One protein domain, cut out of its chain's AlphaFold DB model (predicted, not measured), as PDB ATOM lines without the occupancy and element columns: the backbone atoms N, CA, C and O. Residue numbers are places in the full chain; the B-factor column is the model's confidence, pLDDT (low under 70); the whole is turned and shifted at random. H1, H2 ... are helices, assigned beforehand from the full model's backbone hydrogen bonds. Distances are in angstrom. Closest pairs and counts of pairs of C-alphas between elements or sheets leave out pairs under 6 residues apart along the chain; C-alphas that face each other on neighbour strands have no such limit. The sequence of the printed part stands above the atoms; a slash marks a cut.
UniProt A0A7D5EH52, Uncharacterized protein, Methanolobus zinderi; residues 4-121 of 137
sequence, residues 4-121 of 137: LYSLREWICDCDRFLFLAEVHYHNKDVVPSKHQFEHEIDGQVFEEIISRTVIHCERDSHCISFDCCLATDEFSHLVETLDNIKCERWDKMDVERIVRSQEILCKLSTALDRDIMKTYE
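This is residues 4 to 121 of the 137 residues of an uncharacterized protein of Methanolobus zinderi (UniProt A0A7D5EH52). Two long helices, H1 and H4, run side by side in opposite directions, and two shorter helices, H2 and H3, cover one side of this pair. H3 crosses H4 steeply, while H2 starts at H3 and runs in the opposite direction to H1, at a shallow tilt of 21 degrees to it. The printed part has 118 residues with four named helices, H1 to H4 in chain order, and no named strand; the class is all helix. It is compact, with a radius of gyration of the C-alphas of 14.7 A, and elongated, spanning 47 by 27 by 20 A.

H1, residues 4 to 26, touches H4, residues 95 to 121, at a shallow tilt of 19 degrees, opposite ways; their closest C-alphas, those of Glu 22 and Val 95, are 6.0 A apart. H2, residues 43 to 56, is close to H1 but not clearly touching, the closest C-alphas, of Leu 7 and Ile 49, being 7.4 A apart. H2 and H3, residues 72 to 86, form a helical hairpin at 45 degrees, a steep tilt; H2 touches H3 with residues 43 to 47 alone, the C-alphas of Gly 43 and Val 79 being closest at 4.4 A. H3 touches residues 97 to 105 of H4 at a steep tilt of 64 degrees, with the C-alphas of Leu 78 and Ser 101 closest at 5.4 A. H2 and H4 are apart. The helix packing is mostly crossed, but only just: 1 of 3 touching pairs is at a shallow tilt. Every O i to N i+4 pair is within hydrogen-bond range in H2, H3 and H4, and 17 of 19 in H1.

H1 begins at C-alpha 4, (54.160, 79.133, 37.772), and is 33.8 A long. H2 is 20.2 A and H3 21.1 A long. H4, 39.0 A long, ends at C-alpha 121, (48.918, 90.683, 44.843).

The C-alphas farthest apart, of Asn 27 and Arg 59, are 47.8 A apart. The printed part has no cut. The links H1 to H2 and H2 to H3 are long. Residues 52 to 69 are under 70 in pLDDT.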
ATOM      1  N   LEU A   4      54.497  78.106  38.765       76.31
ATOM      2  CA  LEU A   4      54.160  79.133  37.772       76.31
ATOM      3  C   LEU A   4      55.407  79.686  37.057       76.31
ATOM      4  O   LEU A   4      55.364  79.976  35.868       76.31
ATOM      5  N   TYR A   5      56.529  79.817  37.771       77.56
ATOM      6  CA  TYR A   5      57.782  80.309  37.193       77.56
ATOM      7  C   TYR A   5      58.451  79.242  36.328       77.56
ATOM      8  O   TYR A   5      58.890  79.561  35.232       77.56
ATOM      9  N   SER A   6      58.445  77.979  36.765       80.56
ATOM     10  CA  SER A   6      58.941  76.867  35.941       80.56
ATOM     11  C   SER A   6      58.129  76.707  34.652       80.56
ATOM     12  O   SER A   6      58.694  76.472  33.591       80.56
ATOM     13  N   LEU A   7      56.806  76.898  34.709       82.62
ATOM     14  CA  LEU A   7      55.980  76.914  33.502       82.62
ATOM     15  C   LEU A   7      56.309  78.108  32.592       82.62
ATOM     16  O   LEU A   7      56.311  77.963  31.374       82.62
ATOM     17  N   ARG A   8      56.605  79.279  33.161       86.56
ATOM     18  CA  ARG A   8      56.992  80.465  32.386       86.56
ATOM     19  C   ARG A   8      58.283  80.226  31.611       86.56
ATOM     20  O   ARG A   8      58.343  80.549  30.431       86.56
ATOM     21  N   GLU A   9      59.283  79.641  32.262       88.31
ATOM     22  CA  GLU A   9      60.559  79.280  31.635       88.31
ATOM     23  C   GLU A   9      60.355  78.250  30.513       88.31
ATOM     24  O   GLU A   9      60.863  78.437  29.408       88.31
ATOM     25  N   TRP A  10      59.516  77.235  30.744       89.56
ATOM     26  CA  TRP A  10      59.161  76.251  29.718       89.56
ATOM     27  C   TRP A  10      58.452  76.882  28.504       89.56
ATOM     28  O   TRP A  10      58.786  76.575  27.358       89.56
ATOM     29  N   ILE A  11      57.514  77.810  28.732       90.31
ATOM     30  CA  ILE A  11      56.848  78.567  27.658       90.31
ATOM     31  C   ILE A  11      57.866  79.390  26.857       90.31
ATOM     32  O   ILE A  11      57.777  79.432  25.632       90.31
ATOM     33  N   CYS A  12      58.850  80.013  27.512       91.44
ATOM     34  CA  CYS A  12      59.902  80.760  26.820       91.44
ATOM     35  C   CYS A  12      60.770  79.866  25.920       91.44
ATOM     36  O   CYS A  12      61.139  80.282  24.820       91.44
ATOM     37  N   ASP A  13      61.089  78.648  26.355       93.62
ATOM     38  CA  ASP A  13      61.810  77.687  25.517       93.62
ATOM     39  C   ASP A  13      60.964  77.224  24.323       93.62
ATOM     40  O   ASP A  13      61.474  77.146  23.203       93.62
ATOM     41  N   CYS A  14      59.660  77.016  24.522       93.31
ATOM     42  CA  CYS A  14      58.733  76.699  23.434       93.31
ATOM     43  C   CYS A  14      58.634  77.824  22.399       93.31
ATOM     44  O   CYS A  14      58.626  77.551  21.201       93.31
ATOM     45  N   ASP A  15      58.608  79.082  22.838       94.19
ATOM     46  CA  ASP A  15      58.565  80.244  21.945       94.19
ATOM     47  C   ASP A  15      59.814  80.303  21.056       94.19
ATOM     48  O   ASP A  15      59.725  80.381  19.829       94.19
ATOM     49  N   ARG A  16      60.998  80.126  21.660       94.94
ATOM     50  CA  ARG A  16      62.270  80.033  20.925       94.94
ATOM     51  C   ARG A  16      62.277  78.874  19.933       94.94
ATOM     52  O   ARG A  16      62.786  79.022  18.822       94.94
ATOM     53  N   PHE A  17      61.736  77.725  20.320       95.94
ATOM     54  CA  PHE A  17      61.662  76.546  19.463       95.94
ATOM     55  C   PHE A  17      60.753  76.762  18.251       95.94
ATOM     56  O   PHE A  17      61.155  76.456  17.127       95.94
ATOM     57  N   LEU A  18      59.573  77.356  18.454       96.00
ATOM     58  CA  LEU A  18      58.654  77.713  17.370       96.00
ATOM     59  C   LEU A  18      59.249  78.785  16.452       96.00
ATOM     60  O   LEU A  18      59.143  78.662  15.235       96.00
ATOM     61  N   PHE A  19      59.935  79.788  17.003       95.81
ATOM     62  CA  PHE A  19      60.656  80.784  16.207       95.81
ATOM     63  C   PHE A  19      61.720  80.141  15.307       95.81
ATOM     64  O   PHE A  19      61.789  80.419  14.113       95.81
ATOM     65  N   LEU A  20      62.537  79.231  15.845       95.88
ATOM     66  CA  LEU A  20      63.522  78.511  15.033       95.88
ATOM     67  C   LEU A  20      62.847  77.655  13.952       95.88
ATOM     68  O   LEU A  20      63.393  77.515  12.857       95.88
ATOM     69  N   ALA A  21      61.674  77.086  14.243       95.19
ATOM     70  CA  ALA A  21      60.903  76.317  13.274       95.19
ATOM     71  C   ALA A  21      60.365  77.202  12.147       95.19
ATOM     72  O   ALA A  21      60.408  76.799  10.992       95.19
ATOM     73  N   GLU A  22      59.923  78.422  12.443       95.62
ATOM     74  CA  GLU A  22      59.554  79.405  11.421       95.62
ATOM     75  C   GLU A  22      60.762  79.751  10.535       95.62
ATOM     76  O   GLU A  22      60.684  79.697   9.305       95.62
ATOM     77  N   VAL A  23      61.925  80.000  11.149       94.81
ATOM     78  CA  VAL A  23      63.174  80.270  10.421       94.81
ATOM     79  C   VAL A  23      63.575  79.094   9.524       94.81
ATOM     80  O   VAL A  23      64.066  79.340   8.423       94.81
ATOM     81  N   HIS A  24      63.320  77.841   9.922       93.75
ATOM     82  CA  HIS A  24      63.583  76.656   9.090       93.75
ATOM     83  C   HIS A  24      62.918  76.745   7.703       93.75
ATOM     84  O   HIS A  24      63.517  76.349   6.700       93.75
ATOM     85  N   TYR A  25      61.711  77.321   7.606       90.31
ATOM     86  CA  TYR A  25      61.008  77.483   6.323       90.31
ATOM     87  C   TYR A  25      61.663  78.512   5.398       90.31
ATOM     88  O   TYR A  25      61.533  78.416   4.176       90.31
ATOM     89  N   HIS A  26      62.407  79.463   5.958       90.12
ATOM     90  CA  HIS A  26      63.185  80.443   5.201       90.12
ATOM     91  C   HIS A  26      64.628  79.985   4.957       90.12
ATOM     92  O   HIS A  26      65.224  80.333   3.937       90.12
ATOM     93  N   ASN A  27      65.184  79.191   5.872       91.81
ATOM     94  CA  ASN A  27      66.533  78.653   5.819       91.81
ATOM     95  C   ASN A  27      66.576  77.227   6.393       91.81
ATOM     96  O   ASN A  27      66.641  77.030   7.606       91.81
ATOM     97  N   LYS A  28      66.638  76.236   5.497       87.00
ATOM     98  CA  LYS A  28      66.618  74.806   5.846       87.00
ATOM     99  C   LYS A  28      67.815  74.337   6.681       87.00
ATOM    100  O   LYS A  28      67.754  73.241   7.235       87.00
ATOM    101  N   ASP A  29      68.877  75.137   6.786       90.75
ATOM    102  CA  ASP A  29      70.037  74.819   7.626       90.75
ATOM    103  C   ASP A  29      69.740  74.998   9.126       90.75
ATOM    104  O   ASP A  29      70.436  74.430   9.970       90.75
ATOM    105  N   VAL A  30      68.698  75.760   9.475       91.44
ATOM    106  CA  VAL A  30      68.241  75.919  10.860       91.44
ATOM    107  C   VAL A  30      67.374  74.729  11.226       91.44
ATOM    108  O   VAL A  30      66.309  74.548  10.654       91.44
ATOM    109  N   VAL A  31      67.808  73.908  12.179       90.81
ATOM    110  CA  VAL A  31      67.057  72.725  12.619       90.81
ATOM    111  C   VAL A  31      66.769  72.855  14.116       90.81
ATOM    112  O   VAL A  31      67.680  72.614  14.910       90.81
ATOM    113  N   PRO A  32      65.538  73.216  14.526       89.31
ATOM    114  CA  PRO A  32      65.209  73.513  15.923       89.31
ATOM    115  C   PRO A  32      65.570  72.391  16.895       89.31
ATOM    116  O   PRO A  32      66.121  72.664  17.953       89.31
ATOM    117  N   SER A  33      65.349  71.128  16.513       87.88
ATOM    118  CA  SER A  33      65.660  69.937  17.325       87.88
ATOM    119  C   SER A  33      67.145  69.796  17.691       87.88
ATOM    120  O   SER A  33      67.480  69.077  18.629       87.88
ATOM    121  N   LYS A  34      68.050  70.472  16.970       89.00
ATOM    122  CA  LYS A  34      69.500  70.438  17.222       89.00
ATOM    123  C   LYS A  34      69.973  71.536  18.173       89.00
ATOM    124  O   LYS A  34      71.153  71.559  18.522       89.00
ATOM    125  N   HIS A  35      69.096  72.460  18.559       90.31
ATOM    126  CA  HIS A  35      69.427  73.521  19.502       90.31
ATOM    127  C   HIS A  35      69.327  73.010  20.942       90.31
ATOM    128  O   HIS A  35      68.540  72.120  21.256       90.31
ATOM    129  N   GLN A  36      70.147  73.580  21.827       89.88
ATOM    130  CA  GLN A  36      70.090  73.282  23.253       89.88
ATOM    131  C   GLN A  36      69.040  74.177  23.920       89.88
ATOM    132  O   GLN A  36      69.160  75.401  23.876       89.88
ATOM    133  N   PHE A  37      68.051  73.551  24.554       89.81
ATOM    134  CA  PHE A  37      67.041  74.201  25.392       89.81
ATOM    135  C   PHE A  37      67.284  73.847  26.859       89.81
ATOM    136  O   PHE A  37      67.937  72.841  27.159       89.81
ATOM    137  N   GLU A  38      66.797  74.684  27.773       87.31
ATOM    138  CA  GLU A  38      66.879  74.400  29.209       87.31
ATOM    139  C   GLU A  38      65.886  73.298  29.592       87.31
ATOM    140  O   GLU A  38      66.171  72.471  30.461       87.31
ATOM    141  N   HIS A  39      64.756  73.252  28.890       86.12
ATOM    142  CA  HIS A  39      63.697  72.279  29.085       86.12
ATOM    143  C   HIS A  39      63.595  71.305  27.914       86.12
ATOM    144  O   HIS A  39      63.857  71.641  26.759       86.12
ATOM    145  N   GLU A  40      63.147  70.085  28.209       86.31
ATOM    146  CA  GLU A  40      62.711  69.178  27.159       86.31
ATOM    147  C   GLU A  40      61.393  69.684  26.559       86.31
ATOM    148  O   GLU A  40      60.388  69.853  27.256       86.31
ATOM    149  N   ILE A  41      61.415  69.935  25.252       84.62
ATOM    150  CA  ILE A  41      60.251  70.375  24.489       84.62
ATOM    151  C   ILE A  41      59.650  69.138  23.828       84.62
ATOM    152  O   ILE A  41      60.241  68.566  22.914       84.62
ATOM    153  N   ASP A  42      58.513  68.688  24.350       83.19
ATOM    154  CA  ASP A  42      57.780  67.489  23.934       83.19
ATOM    155  C   ASP A  42      56.292  67.680  24.256       83.19
ATOM    156  O   ASP A  42      55.962  68.283  25.284       83.19
ATOM    157  N   GLY A  43      55.402  67.157  23.415       77.06
ATOM    158  CA  GLY A  43      53.967  67.148  23.666       77.06
ATOM    159  C   GLY A  43      53.581  66.445  24.970       77.06
ATOM    160  O   GLY A  43      52.779  66.969  25.743       77.06
ATOM    161  N   GLN A  44      54.214  65.316  25.289       82.06
ATOM    162  CA  GLN A  44      54.009  64.584  26.539       82.06
ATOM    163  C   GLN A  44      54.478  65.392  27.756       82.06
ATOM    164  O   GLN A  44      53.817  65.392  28.796       82.06
ATOM    165  N   VAL A  45      55.605  66.104  27.637       82.44
ATOM    166  CA  VAL A  45      56.096  66.988  28.710       82.44
ATOM    167  C   VAL A  45      55.120  68.144  28.922       82.44
ATOM    168  O   VAL A  45      54.826  68.492  30.065       82.44
ATOM    169  N   PHE A  46      54.556  68.699  27.847       79.12
ATOM    170  CA  PHE A  46      53.521  69.723  27.948       79.12
ATOM    171  C   PHE A  46      52.267  69.205  28.667       79.12
ATOM    172  O   PHE A  46      51.817  69.822  29.635       79.12
ATOM    173  N   GLU A  47      51.746  68.046  28.257       80.50
ATOM    174  CA  GLU A  47      50.616  67.374  28.914       80.50
ATOM    175  C   GLU A  47      50.869  67.142  30.407       80.50
ATOM    176  O   GLU A  47      50.000  67.403  31.247       80.50
ATOM    177  N   GLU A  48      52.073  66.691  30.758       81.06
ATOM    178  CA  GLU A  48      52.468  66.450  32.137       81.06
ATOM    179  C   GLU A  48      52.541  67.745  32.956       81.06
ATOM    180  O   GLU A  48      52.033  67.793  34.081       81.06
ATOM    181  N   ILE A  49      53.141  68.807  32.411       76.75
ATOM    182  CA  ILE A  49      53.241  70.106  33.083       76.75
ATOM    183  C   ILE A  49      51.845  70.679  33.341       76.75
ATOM    184  O   ILE A  49      51.557  71.110  34.465       76.75
ATOM    185  N   ILE A  50      50.956  70.645  32.347       73.19
ATOM    186  CA  ILE A  50      49.582  71.131  32.499       73.19
ATOM    187  C   ILE A  50      48.832  70.302  33.545       73.19
ATOM    188  O   ILE A  50      48.282  70.868  34.492       73.19
ATOM    189  N   SER A  51      48.899  68.971  33.463       71.75
ATOM    190  CA  SER A  51      48.240  68.071  34.421       71.75
ATOM    191  C   SER A  51      48.707  68.315  35.859       71.75
ATOM    192  O   SER A  51      47.899  68.394  36.786       71.75
ATOM    193  N   ARG A  52      50.016  68.496  36.068       67.94
ATOM    194  CA  ARG A  52      50.588  68.791  37.393       67.94
ATOM    195  C   ARG A  52      50.150  70.154  37.921       67.94
ATOM    196  O   ARG A  52      49.914  70.287  39.123       67.94
ATOM    197  N   THR A  53      50.012  71.141  37.039       64.06
ATOM    198  CA  THR A  53      49.600  72.494  37.425       64.06
ATOM    199  C   THR A  53      48.123  72.542  37.822       64.06
ATOM    200  O   THR A  53      47.789  73.209  38.799       64.06
ATOM    201  N   VAL A  54      47.259  71.758  37.170       59.22
ATOM    202  CA  VAL A  54      45.848  71.595  37.573       59.22
ATOM    203  C   VAL A  54      45.735  70.920  38.950       59.22
ATOM    204  O   VAL A  54      44.998  71.395  39.810       59.22
ATOM    205  N   ILE A  55      46.517  69.862  39.204       47.28
ATOM    206  CA  ILE A  55      46.427  69.050  40.436       47.28
ATOM    207  C   ILE A  55      46.997  69.767  41.678       47.28
ATOM    208  O   ILE A  55      46.520  69.553  42.790       47.28
ATOM    209  N   HIS A  56      48.033  70.603  41.545       43.88
ATOM    210  CA  HIS A  56      48.681  71.257  42.699       43.88
ATOM    211  C   HIS A  56      48.046  72.587  43.133       43.88
ATOM    212  O   HIS A  56      48.381  73.099  44.203       43.88
ATOM    213  N   CYS A  57      47.110  73.137  42.358       48.16
ATOM    214  CA  CYS A  57      46.456  74.408  42.682       48.16
ATOM    215  C   CYS A  57      45.299  74.291  43.694       48.16
ATOM    216  O   CYS A  57      44.707  75.305  44.053       48.16
ATOM    217  N   GLU A  58      44.980  73.095  44.202       44.41
ATOM    218  CA  GLU A  58      43.820  72.882  45.083       44.41
ATOM    219  C   GLU A  58      43.973  73.397  46.528       44.41
ATOM    220  O   GLU A  58      42.994  73.338  47.273       44.41
ATOM    221  N   ARG A  59      45.151  73.878  46.976       43.75
ATOM    222  CA  ARG A  59      45.334  74.192  48.412       43.75
ATOM    223  C   ARG A  59      45.716  75.607  48.837       43.75
ATOM    224  O   ARG A  59      45.198  75.981  49.872       43.75
ATOM    225  N   ASP A  60      46.506  76.412  48.118       43.03
ATOM    226  CA  ASP A  60      46.897  77.754  48.634       43.03
ATOM    227  C   ASP A  60      47.388  78.765  47.558       43.03
ATOM    228  O   ASP A  60      48.047  79.762  47.867       43.03
ATOM    229  N   SER A  61      47.090  78.553  46.272       47.12
ATOM    230  CA  SER A  61      47.490  79.459  45.177       47.12
ATOM    231  C   SER A  61      46.341  79.671  44.198       47.12
ATOM    232  O   SER A  61      45.684  78.704  43.820       47.12
ATOM    233  N   HIS A  62      46.087  80.918  43.780       50.00
ATOM    234  CA  HIS A  62      45.072  81.207  42.764       50.00
ATOM    235  C   HIS A  62      45.373  80.397  41.496       50.00
ATOM    236  O   HIS A  62      46.458  80.484  40.930       50.00
ATOM    237  N   CYS A  63      44.414  79.546  41.143       53.22
ATOM    238  CA  CYS A  63      44.528  78.502  40.139       53.22
ATOM    239  C   CYS A  63      44.722  79.092  38.737       53.22
ATOM    240  O   CYS A  63      43.943  79.963  38.343       53.22
ATOM    241  N   ILE A  64      45.686  78.568  37.969       52.47
ATOM    242  CA  ILE A  64      45.584  78.665  36.512       52.47
ATOM    243  C   ILE A  64      44.562  77.621  36.085       52.47
ATOM    244  O   ILE A  64      44.849  76.423  36.062       52.47
ATOM    245  N   SER A  65      43.360  78.063  35.734       54.28
ATOM    246  CA  SER A  65      42.420  77.184  35.046       54.28
ATOM    247  C   SER A  65      42.804  77.139  33.567       54.28
ATOM    248  O   SER A  65      42.320  77.938  32.765       54.28
ATOM    249  N   PHE A  66      43.704  76.218  33.204       55.28
ATOM    250  CA  PHE A  66      44.054  75.967  31.798       55.28
ATOM    251  C   PHE A  66      42.838  75.540  30.976       55.28
ATOM    252  O   PHE A  66      42.740  75.935  29.817       55.28
ATOM    253  N   ASP A  67      41.873  74.866  31.611       51.00
ATOM    254  CA  ASP A  67      40.565  74.524  31.036       51.00
ATOM    255  C   ASP A  67      39.764  75.760  30.587       51.00
ATOM    256  O   ASP A  67      38.900  75.665  29.718       51.00
ATOM    257  N   CYS A  68      40.053  76.939  31.153       56.72
ATOM    258  CA  CYS A  68      39.471  78.214  30.726       56.72
ATOM    259  C   CYS A  68      40.361  78.986  29.735       56.72
ATOM    260  O   CYS A  68      39.918  79.996  29.186       56.72
ATOM    261  N   CYS A  69      41.617  78.571  29.539       69.25
ATOM    262  CA  CYS A  69      42.605  79.293  28.738       69.25
ATOM    263  C   CYS A  69      42.757  78.716  27.328       69.25
ATOM    264  O   CYS A  69      42.822  79.485  26.368       69.25
ATOM    265  N   LEU A  70      42.826  77.391  27.196       76.06
ATOM    266  CA  LEU A  70      43.009  76.714  25.915       76.06
ATOM    267  C   LEU A  70      41.827  75.795  25.627       76.06
ATOM    268  O   LEU A  70      41.442  74.980  26.461       76.06
ATOM    269  N   ALA A  71      41.272  75.908  24.425       82.81
ATOM    270  CA  ALA A  71      40.338  74.914  23.923       82.81
ATOM    271  C   ALA A  71      41.074  73.590  23.636       82.81
ATOM    272  O   ALA A  71      42.277  73.568  23.373       82.81
ATOM    273  N   THR A  72      40.358  72.463  23.679       83.06
ATOM    274  CA  THR A  72      40.951  71.129  23.469       83.06
ATOM    275  C   THR A  72      41.640  70.993  22.108       83.06
ATOM    276  O   THR A  72      42.654  70.304  21.992       83.06
ATOM    277  N   ASP A  73      41.116  71.650  21.076       88.31
ATOM    278  CA  ASP A  73      41.715  71.675  19.743       88.31
ATOM    279  C   ASP A  73      42.975  72.550  19.698       88.31
ATOM    280  O   ASP A  73      43.961  72.137  19.094       88.31
ATOM    281  N   GLU A  74      42.988  73.705  20.379       89.44
ATOM    282  CA  GLU A  74      44.193  74.537  20.537       89.44
ATOM    283  C   GLU A  74      45.303  73.759  21.255       89.44
ATOM    284  O   GLU A  74      46.453  73.754  20.817       89.44
ATOM    285  N   PHE A  75      44.946  73.052  22.330       87.06
ATOM    286  CA  PHE A  75      45.871  72.198  23.069       87.06
ATOM    287  C   PHE A  75      46.452  71.092  22.178       87.06
ATOM    288  O   PHE A  75      47.670  70.953  22.073       87.06
ATOM    289  N   SER A  76      45.583  70.351  21.487       89.31
ATOM    290  CA  SER A  76      45.998  69.257  20.599       89.31
ATOM    291  C   SER A  76      46.870  69.761  19.445       89.31
ATOM    292  O   SER A  76      47.847  69.113  19.080       89.31
ATOM    293  N   HIS A  77      46.552  70.939  18.893       93.50
ATOM    294  CA  HIS A  77      47.332  71.577  17.831       93.50
ATOM    295  C   HIS A  77      48.747  71.931  18.295       93.50
ATOM    296  O   HIS A  77      49.711  71.683  17.565       93.50
ATOM    297  N   LEU A  78      48.886  72.494  19.500       92.50
ATOM    298  CA  LEU A  78      50.191  72.844  20.058       92.50
ATOM    299  C   LEU A  78      51.035  71.587  20.318       92.50
ATOM    300  O   LEU A  78      52.180  71.539  19.879       92.50
ATOM    301  N   VAL A  79      50.452  70.553  20.940       91.56
ATOM    302  CA  VAL A  79      51.097  69.239  21.152       91.56
ATOM    303  C   VAL A  79      51.606  68.658  19.831       91.56
ATOM    304  O   VAL A  79      52.797  68.388  19.686       91.56
ATOM    305  N   GLU A  80      50.725  68.539  18.832       94.75
ATOM    306  CA  GLU A  80      51.077  67.964  17.531       94.75
ATOM    307  C   GLU A  80      52.181  68.772  16.831       94.75
ATOM    308  O   GLU A  80      53.085  68.202  16.215       94.75
ATOM    309  N   THR A  81      52.132  70.102  16.936       94.94
ATOM    310  CA  THR A  81      53.144  70.988  16.353       94.94
ATOM    311  C   THR A  81      54.513  70.764  16.990       94.94
ATOM    312  O   THR A  81      55.492  70.581  16.264       94.94
ATOM    313  N   LEU A  82      54.592  70.743  18.324       94.56
ATOM    314  CA  LEU A  82      55.850  70.525  19.040       94.56
ATOM    315  C   LEU A  82      56.451  69.157  18.696       94.56
ATOM    316  O   LEU A  82      57.635  69.077  18.363       94.56
ATOM    317  N   ASP A  83      55.629  68.107  18.673       94.25
ATOM    318  CA  ASP A  83      56.067  66.749  18.342       94.25
ATOM    319  C   ASP A  83      56.558  66.627  16.901       94.25
ATOM    320  O   ASP A  83      57.582  65.988  16.635       94.25
ATOM    321  N   ASN A  84      55.850  67.243  15.951       94.81
ATOM    322  CA  ASN A  84      56.258  67.221  14.552       94.81
ATOM    323  C   ASN A  84      57.588  67.954  14.343       94.81
ATOM    324  O   ASN A  84      58.436  67.432  13.622       94.81
ATOM    325  N   ILE A  85      57.807  69.102  14.993       93.88
ATOM    326  CA  ILE A  85      59.087  69.823  14.917       93.88
ATOM    327  C   ILE A  85      60.200  69.000  15.584       93.88
ATOM    328  O   ILE A  85      61.261  68.814  14.987       93.88
ATOM    329  N   LYS A  86      59.962  68.451  16.787       92.25
ATOM    330  CA  LYS A  86      60.942  67.634  17.529       92.25
ATOM    331  C   LYS A  86      61.386  66.416  16.721       92.25
ATOM    332  O   LYS A  86      62.569  66.091  16.684       92.25
ATOM    333  N   CYS A  87      60.433  65.761  16.062       93.31
ATOM    334  CA  CYS A  87      60.661  64.583  15.230       93.31
ATOM    335  C   CYS A  87      61.047  64.915  13.776       93.31
ATOM    336  O   CYS A  87      61.100  63.998  12.956       93.31
ATOM    337  N   GLU A  88      61.268  66.190  13.439       93.12
ATOM    338  CA  GLU A  88      61.637  66.657  12.093       93.12
ATOM    339  C   GLU A  88      60.651  66.212  10.987       93.12
ATOM    340  O   GLU A  88      61.024  65.976   9.837       93.12
ATOM    341  N   ARG A  89      59.357  66.112  11.321       94.12
ATOM    342  CA  ARG A  89      58.257  65.747  10.406       94.12
ATOM    343  C   ARG A  89      57.756  66.962   9.626       94.12
ATOM    344  O   ARG A  89      56.582  67.332   9.688       94.12
ATOM    345  N   TRP A  90      58.668  67.602   8.901       93.25
ATOM    346  CA  TRP A  90      58.403  68.828   8.142       93.25
ATOM    347  C   TRP A  90      57.378  68.641   7.016       93.25
ATOM    348  O   TRP A  90      56.742  69.602   6.604       93.25
ATOM    349  N   ASP A  91      57.174  67.407   6.545       93.06
ATOM    350  CA  ASP A  91      56.146  67.038   5.563       93.06
ATOM    351  C   ASP A  91      54.710  67.176   6.095       93.06
ATOM    352  O   ASP A  91      53.768  67.276   5.312       93.06
ATOM    353  N   LYS A  92      54.542  67.197   7.423       91.94
ATOM    354  CA  LYS A  92      53.248  67.360   8.105       91.94
ATOM    355  C   LYS A  92      52.995  68.787   8.587       91.94
ATOM    356  O   LYS A  92      51.967  69.054   9.214       91.94
ATOM    357  N   MET A  93      53.940  69.681   8.320       93.31
ATOM    358  CA  MET A  93      53.992  71.026   8.865       93.31
ATOM    359  C   MET A  93      54.057  72.060   7.745       93.31
ATOM    360  O   MET A  93      54.638  71.837   6.681       93.31
ATOM    361  N   ASP A  94      53.528  73.237   8.029       93.88
ATOM    362  CA  ASP A  94      53.733  74.446   7.248       93.88
ATOM    363  C   ASP A  94      53.938  75.635   8.199       93.88
ATOM    364  O   ASP A  94      53.813  75.515   9.424       93.88
ATOM    365  N   VAL A  95      54.287  76.788   7.623       94.19
ATOM    366  CA  VAL A  95      54.507  78.016   8.393       94.19
ATOM    367  C   VAL A  95      53.233  78.481   9.108       94.19
ATOM    368  O   VAL A  95      53.314  78.999  10.216       94.19
ATOM    369  N   GLU A  96      52.049  78.244   8.534       95.62
ATOM    370  CA  GLU A  96      50.770  78.658   9.121       95.62
ATOM    371  C   GLU A  96      50.479  77.893  10.419       95.62
ATOM    372  O   GLU A  96      50.071  78.490  11.417       95.62
ATOM    373  N   ARG A  97      50.771  76.586  10.461       95.44
ATOM    374  CA  ARG A  97      50.656  75.777  11.684       95.44
ATOM    375  C   ARG A  97      51.598  76.260  12.784       95.44
ATOM    376  O   ARG A  97      51.198  76.238  13.949       95.44
ATOM    377  N   ILE A  98      52.805  76.706  12.431       95.44
ATOM    378  CA  ILE A  98      53.772  77.268  13.389       95.44
ATOM    379  C   ILE A  98      53.264  78.594  13.946       95.44
ATOM    380  O   ILE A  98      53.203  78.741  15.164       95.44
ATOM    381  N   VAL A  99      52.835  79.512  13.075       95.88
ATOM    382  CA  VAL A  99      52.283  80.814  13.481       95.88
ATOM    383  C   VAL A  99      51.074  80.625  14.395       95.88
ATOM    384  O   VAL A  99      51.016  81.204  15.477       95.88
ATOM    385  N   ARG A 100      50.157  79.718  14.044       96.50
ATOM    386  CA  ARG A 100      49.017  79.379  14.905       96.50
ATOM    387  C   ARG A 100      49.456  78.843  16.272       96.50
ATOM    388  O   ARG A 100      48.855  79.176  17.289       96.50
ATOM    389  N   SER A 101      50.509  78.029  16.325       95.69
ATOM    390  CA  SER A 101      51.063  77.539  17.595       95.69
ATOM    391  C   SER A 101      51.710  78.649  18.425       95.69
ATOM    392  O   SER A 101      51.549  78.650  19.644       95.69
ATOM    393  N   GLN A 102      52.374  79.621  17.793       95.50
ATOM    394  CA  GLN A 102      52.895  80.812  18.476       95.50
ATOM    395  C   GLN A 102      51.752  81.655  19.068       95.50
ATOM    396  O   GLN A 102      51.845  82.098  20.212       95.50
ATOM    397  N   GLU A 103      50.641  81.831  18.345       95.12
ATOM    398  CA  GLU A 103      49.454  82.543  18.845       95.12
ATOM    399  C   GLU A 103      48.842  81.854  20.076       95.12
ATOM    400  O   GLU A 103      48.553  82.506  21.087       95.12
ATOM    401  N   ILE A 104      48.697  80.527  20.021       92.94
ATOM    402  CA  ILE A 104      48.210  79.709  21.141       92.94
ATOM    403  C   ILE A 104      49.151  79.838  22.349       92.94
ATOM    404  O   ILE A 104      48.696  80.040  23.479       92.94
ATOM    405  N   LEU A 105      50.464  79.779  22.121       92.38
ATOM    406  CA  LEU A 105      51.467  79.917  23.172       92.38
ATOM    407  C   LEU A 105      51.466  81.327  23.792       92.38
ATOM    408  O   LEU A 105      51.586  81.467  25.009       92.38
ATOM    409  N   CYS A 106      51.249  82.373  22.993       92.00
ATOM    410  CA  CYS A 106      51.115  83.755  23.464       92.00
ATOM    411  C   CYS A 106      49.882  83.942  24.366       92.00
ATOM    412  O   CYS A 106      49.958  84.571  25.430       92.00
ATOM    413  N   LYS A 107      48.749  83.333  23.994       89.12
ATOM    414  CA  LYS A 107      47.532  83.295  24.820       89.12
ATOM    415  C   LYS A 107      47.801  82.623  26.170       89.12
ATOM    416  O   LYS A 107      47.426  83.172  27.209       89.12
ATOM    417  N   LEU A 108      48.507  81.490  26.157       87.19
ATOM    418  CA  LEU A 108      48.921  80.762  27.359       87.19
ATOM    419  C   LEU A 108      49.842  81.603  28.255       87.19
ATOM    420  O   LEU A 108      49.607  81.715  29.457       87.19
ATOM    421  N   SER A 109      50.860  82.230  27.661       88.62
ATOM    422  CA  SER A 109      51.812  83.104  28.353       88.62
ATOM    423  C   SER A 109      51.107  84.278  29.039       88.62
ATOM    424  O   SER A 109      51.325  84.542  30.221       88.62
ATOM    425  N   THR A 110      50.171  84.921  28.338       87.06
ATOM    426  CA  THR A 110      49.391  86.047  28.870       87.06
ATOM    427  C   THR A 110      48.518  85.634  30.058       87.06
ATOM    428  O   THR A 110      48.385  86.384  31.031       87.06
ATOM    429  N   ALA A 111      47.899  84.452  29.995       83.44
ATOM    430  CA  ALA A 111      47.107  83.922  31.101       83.44
ATOM    431  C   ALA A 111      47.987  83.603  32.319       83.44
ATOM    432  O   ALA A 111      47.667  84.022  33.432       83.44
ATOM    433  N   LEU A 112      49.132  82.955  32.093       84.62
ATOM    434  CA  LEU A 112      50.109  82.653  33.133       84.62
ATOM    435  C   LEU A 112      50.612  83.919  33.837       84.62
ATOM    436  O   LEU A 112      50.598  83.980  35.066       84.62
ATOM    437  N   ASP A 113      51.020  84.939  33.082       84.31
ATOM    438  CA  ASP A 113      51.510  86.197  33.652       84.31
ATOM    439  C   ASP A 113      50.429  86.880  34.508       84.31
ATOM    440  O   ASP A 113      50.720  87.402  35.589       84.31
ATOM    441  N   ARG A 114      49.157  86.820  34.087       81.88
ATOM    442  CA  ARG A 114      48.027  87.330  34.878       81.88
ATOM    443  C   ARG A 114      47.875  86.585  36.205       81.88
ATOM    444  O   ARG A 114      47.627  87.220  37.230       81.88
ATOM    445  N   ASP A 115      48.023  85.267  36.207       78.56
ATOM    446  CA  ASP A 115      47.855  84.457  37.416       78.56
ATOM    447  C   ASP A 115      49.066  84.545  38.359       78.56
ATOM    448  O   ASP A 115      48.892  84.582  39.583       78.56
ATOM    449  N   ILE A 116      50.279  84.707  37.819       79.81
ATOM    450  CA  ILE A 116      51.471  85.083  38.596       79.81
ATOM    451  C   ILE A 116      51.220  86.403  39.329       79.81
ATOM    452  O   ILE A 116      51.464  86.490  40.534       79.81
ATOM    453  N   MET A 117      50.697  87.411  38.629       80.81
ATOM    454  CA  MET A 117      50.450  88.739  39.197       80.81
ATOM    455  C   MET A 117      49.352  88.719  40.257       80.81
ATOM    456  O   MET A 117      49.562  89.240  41.349       80.81
ATOM    457  N   LYS A 118      48.234  88.023  40.017       78.38
ATOM    458  CA  LYS A 118      47.201  87.816  41.047       78.38
ATOM    459  C   LYS A 118      47.748  87.110  42.286       78.38
ATOM    460  O   LYS A 118      47.402  87.471  43.405       78.38
ATOM    461  N   THR A 119      48.602  86.103  42.097       74.94
ATOM    462  CA  THR A 119      49.249  85.383  43.206       74.94
ATOM    463  C   THR A 119      50.218  86.281  43.976       74.94
ATOM    464  O   THR A 119      50.396  86.122  45.183       74.94
ATOM    465  N   TYR A 120      50.872  87.214  43.288       76.31
ATOM    466  CA  TYR A 120      51.735  88.211  43.907       76.31
ATOM    467  C   TYR A 120      50.914  89.209  44.742       76.31
ATOM    468  O   TYR A 120      51.204  89.405  45.921       76.31
ATOM    469  N   GLU A 121      49.834  89.748  44.175       78.38
ATOM    470  CA  GLU A 121      48.918  90.683  44.843       78.38
ATOM    471  C   GLU A 121      48.222  90.063  46.063       78.38
ATOM    472  O   GLU A 121      48.154  90.687  47.123       78.38
TER     473      GLU A 121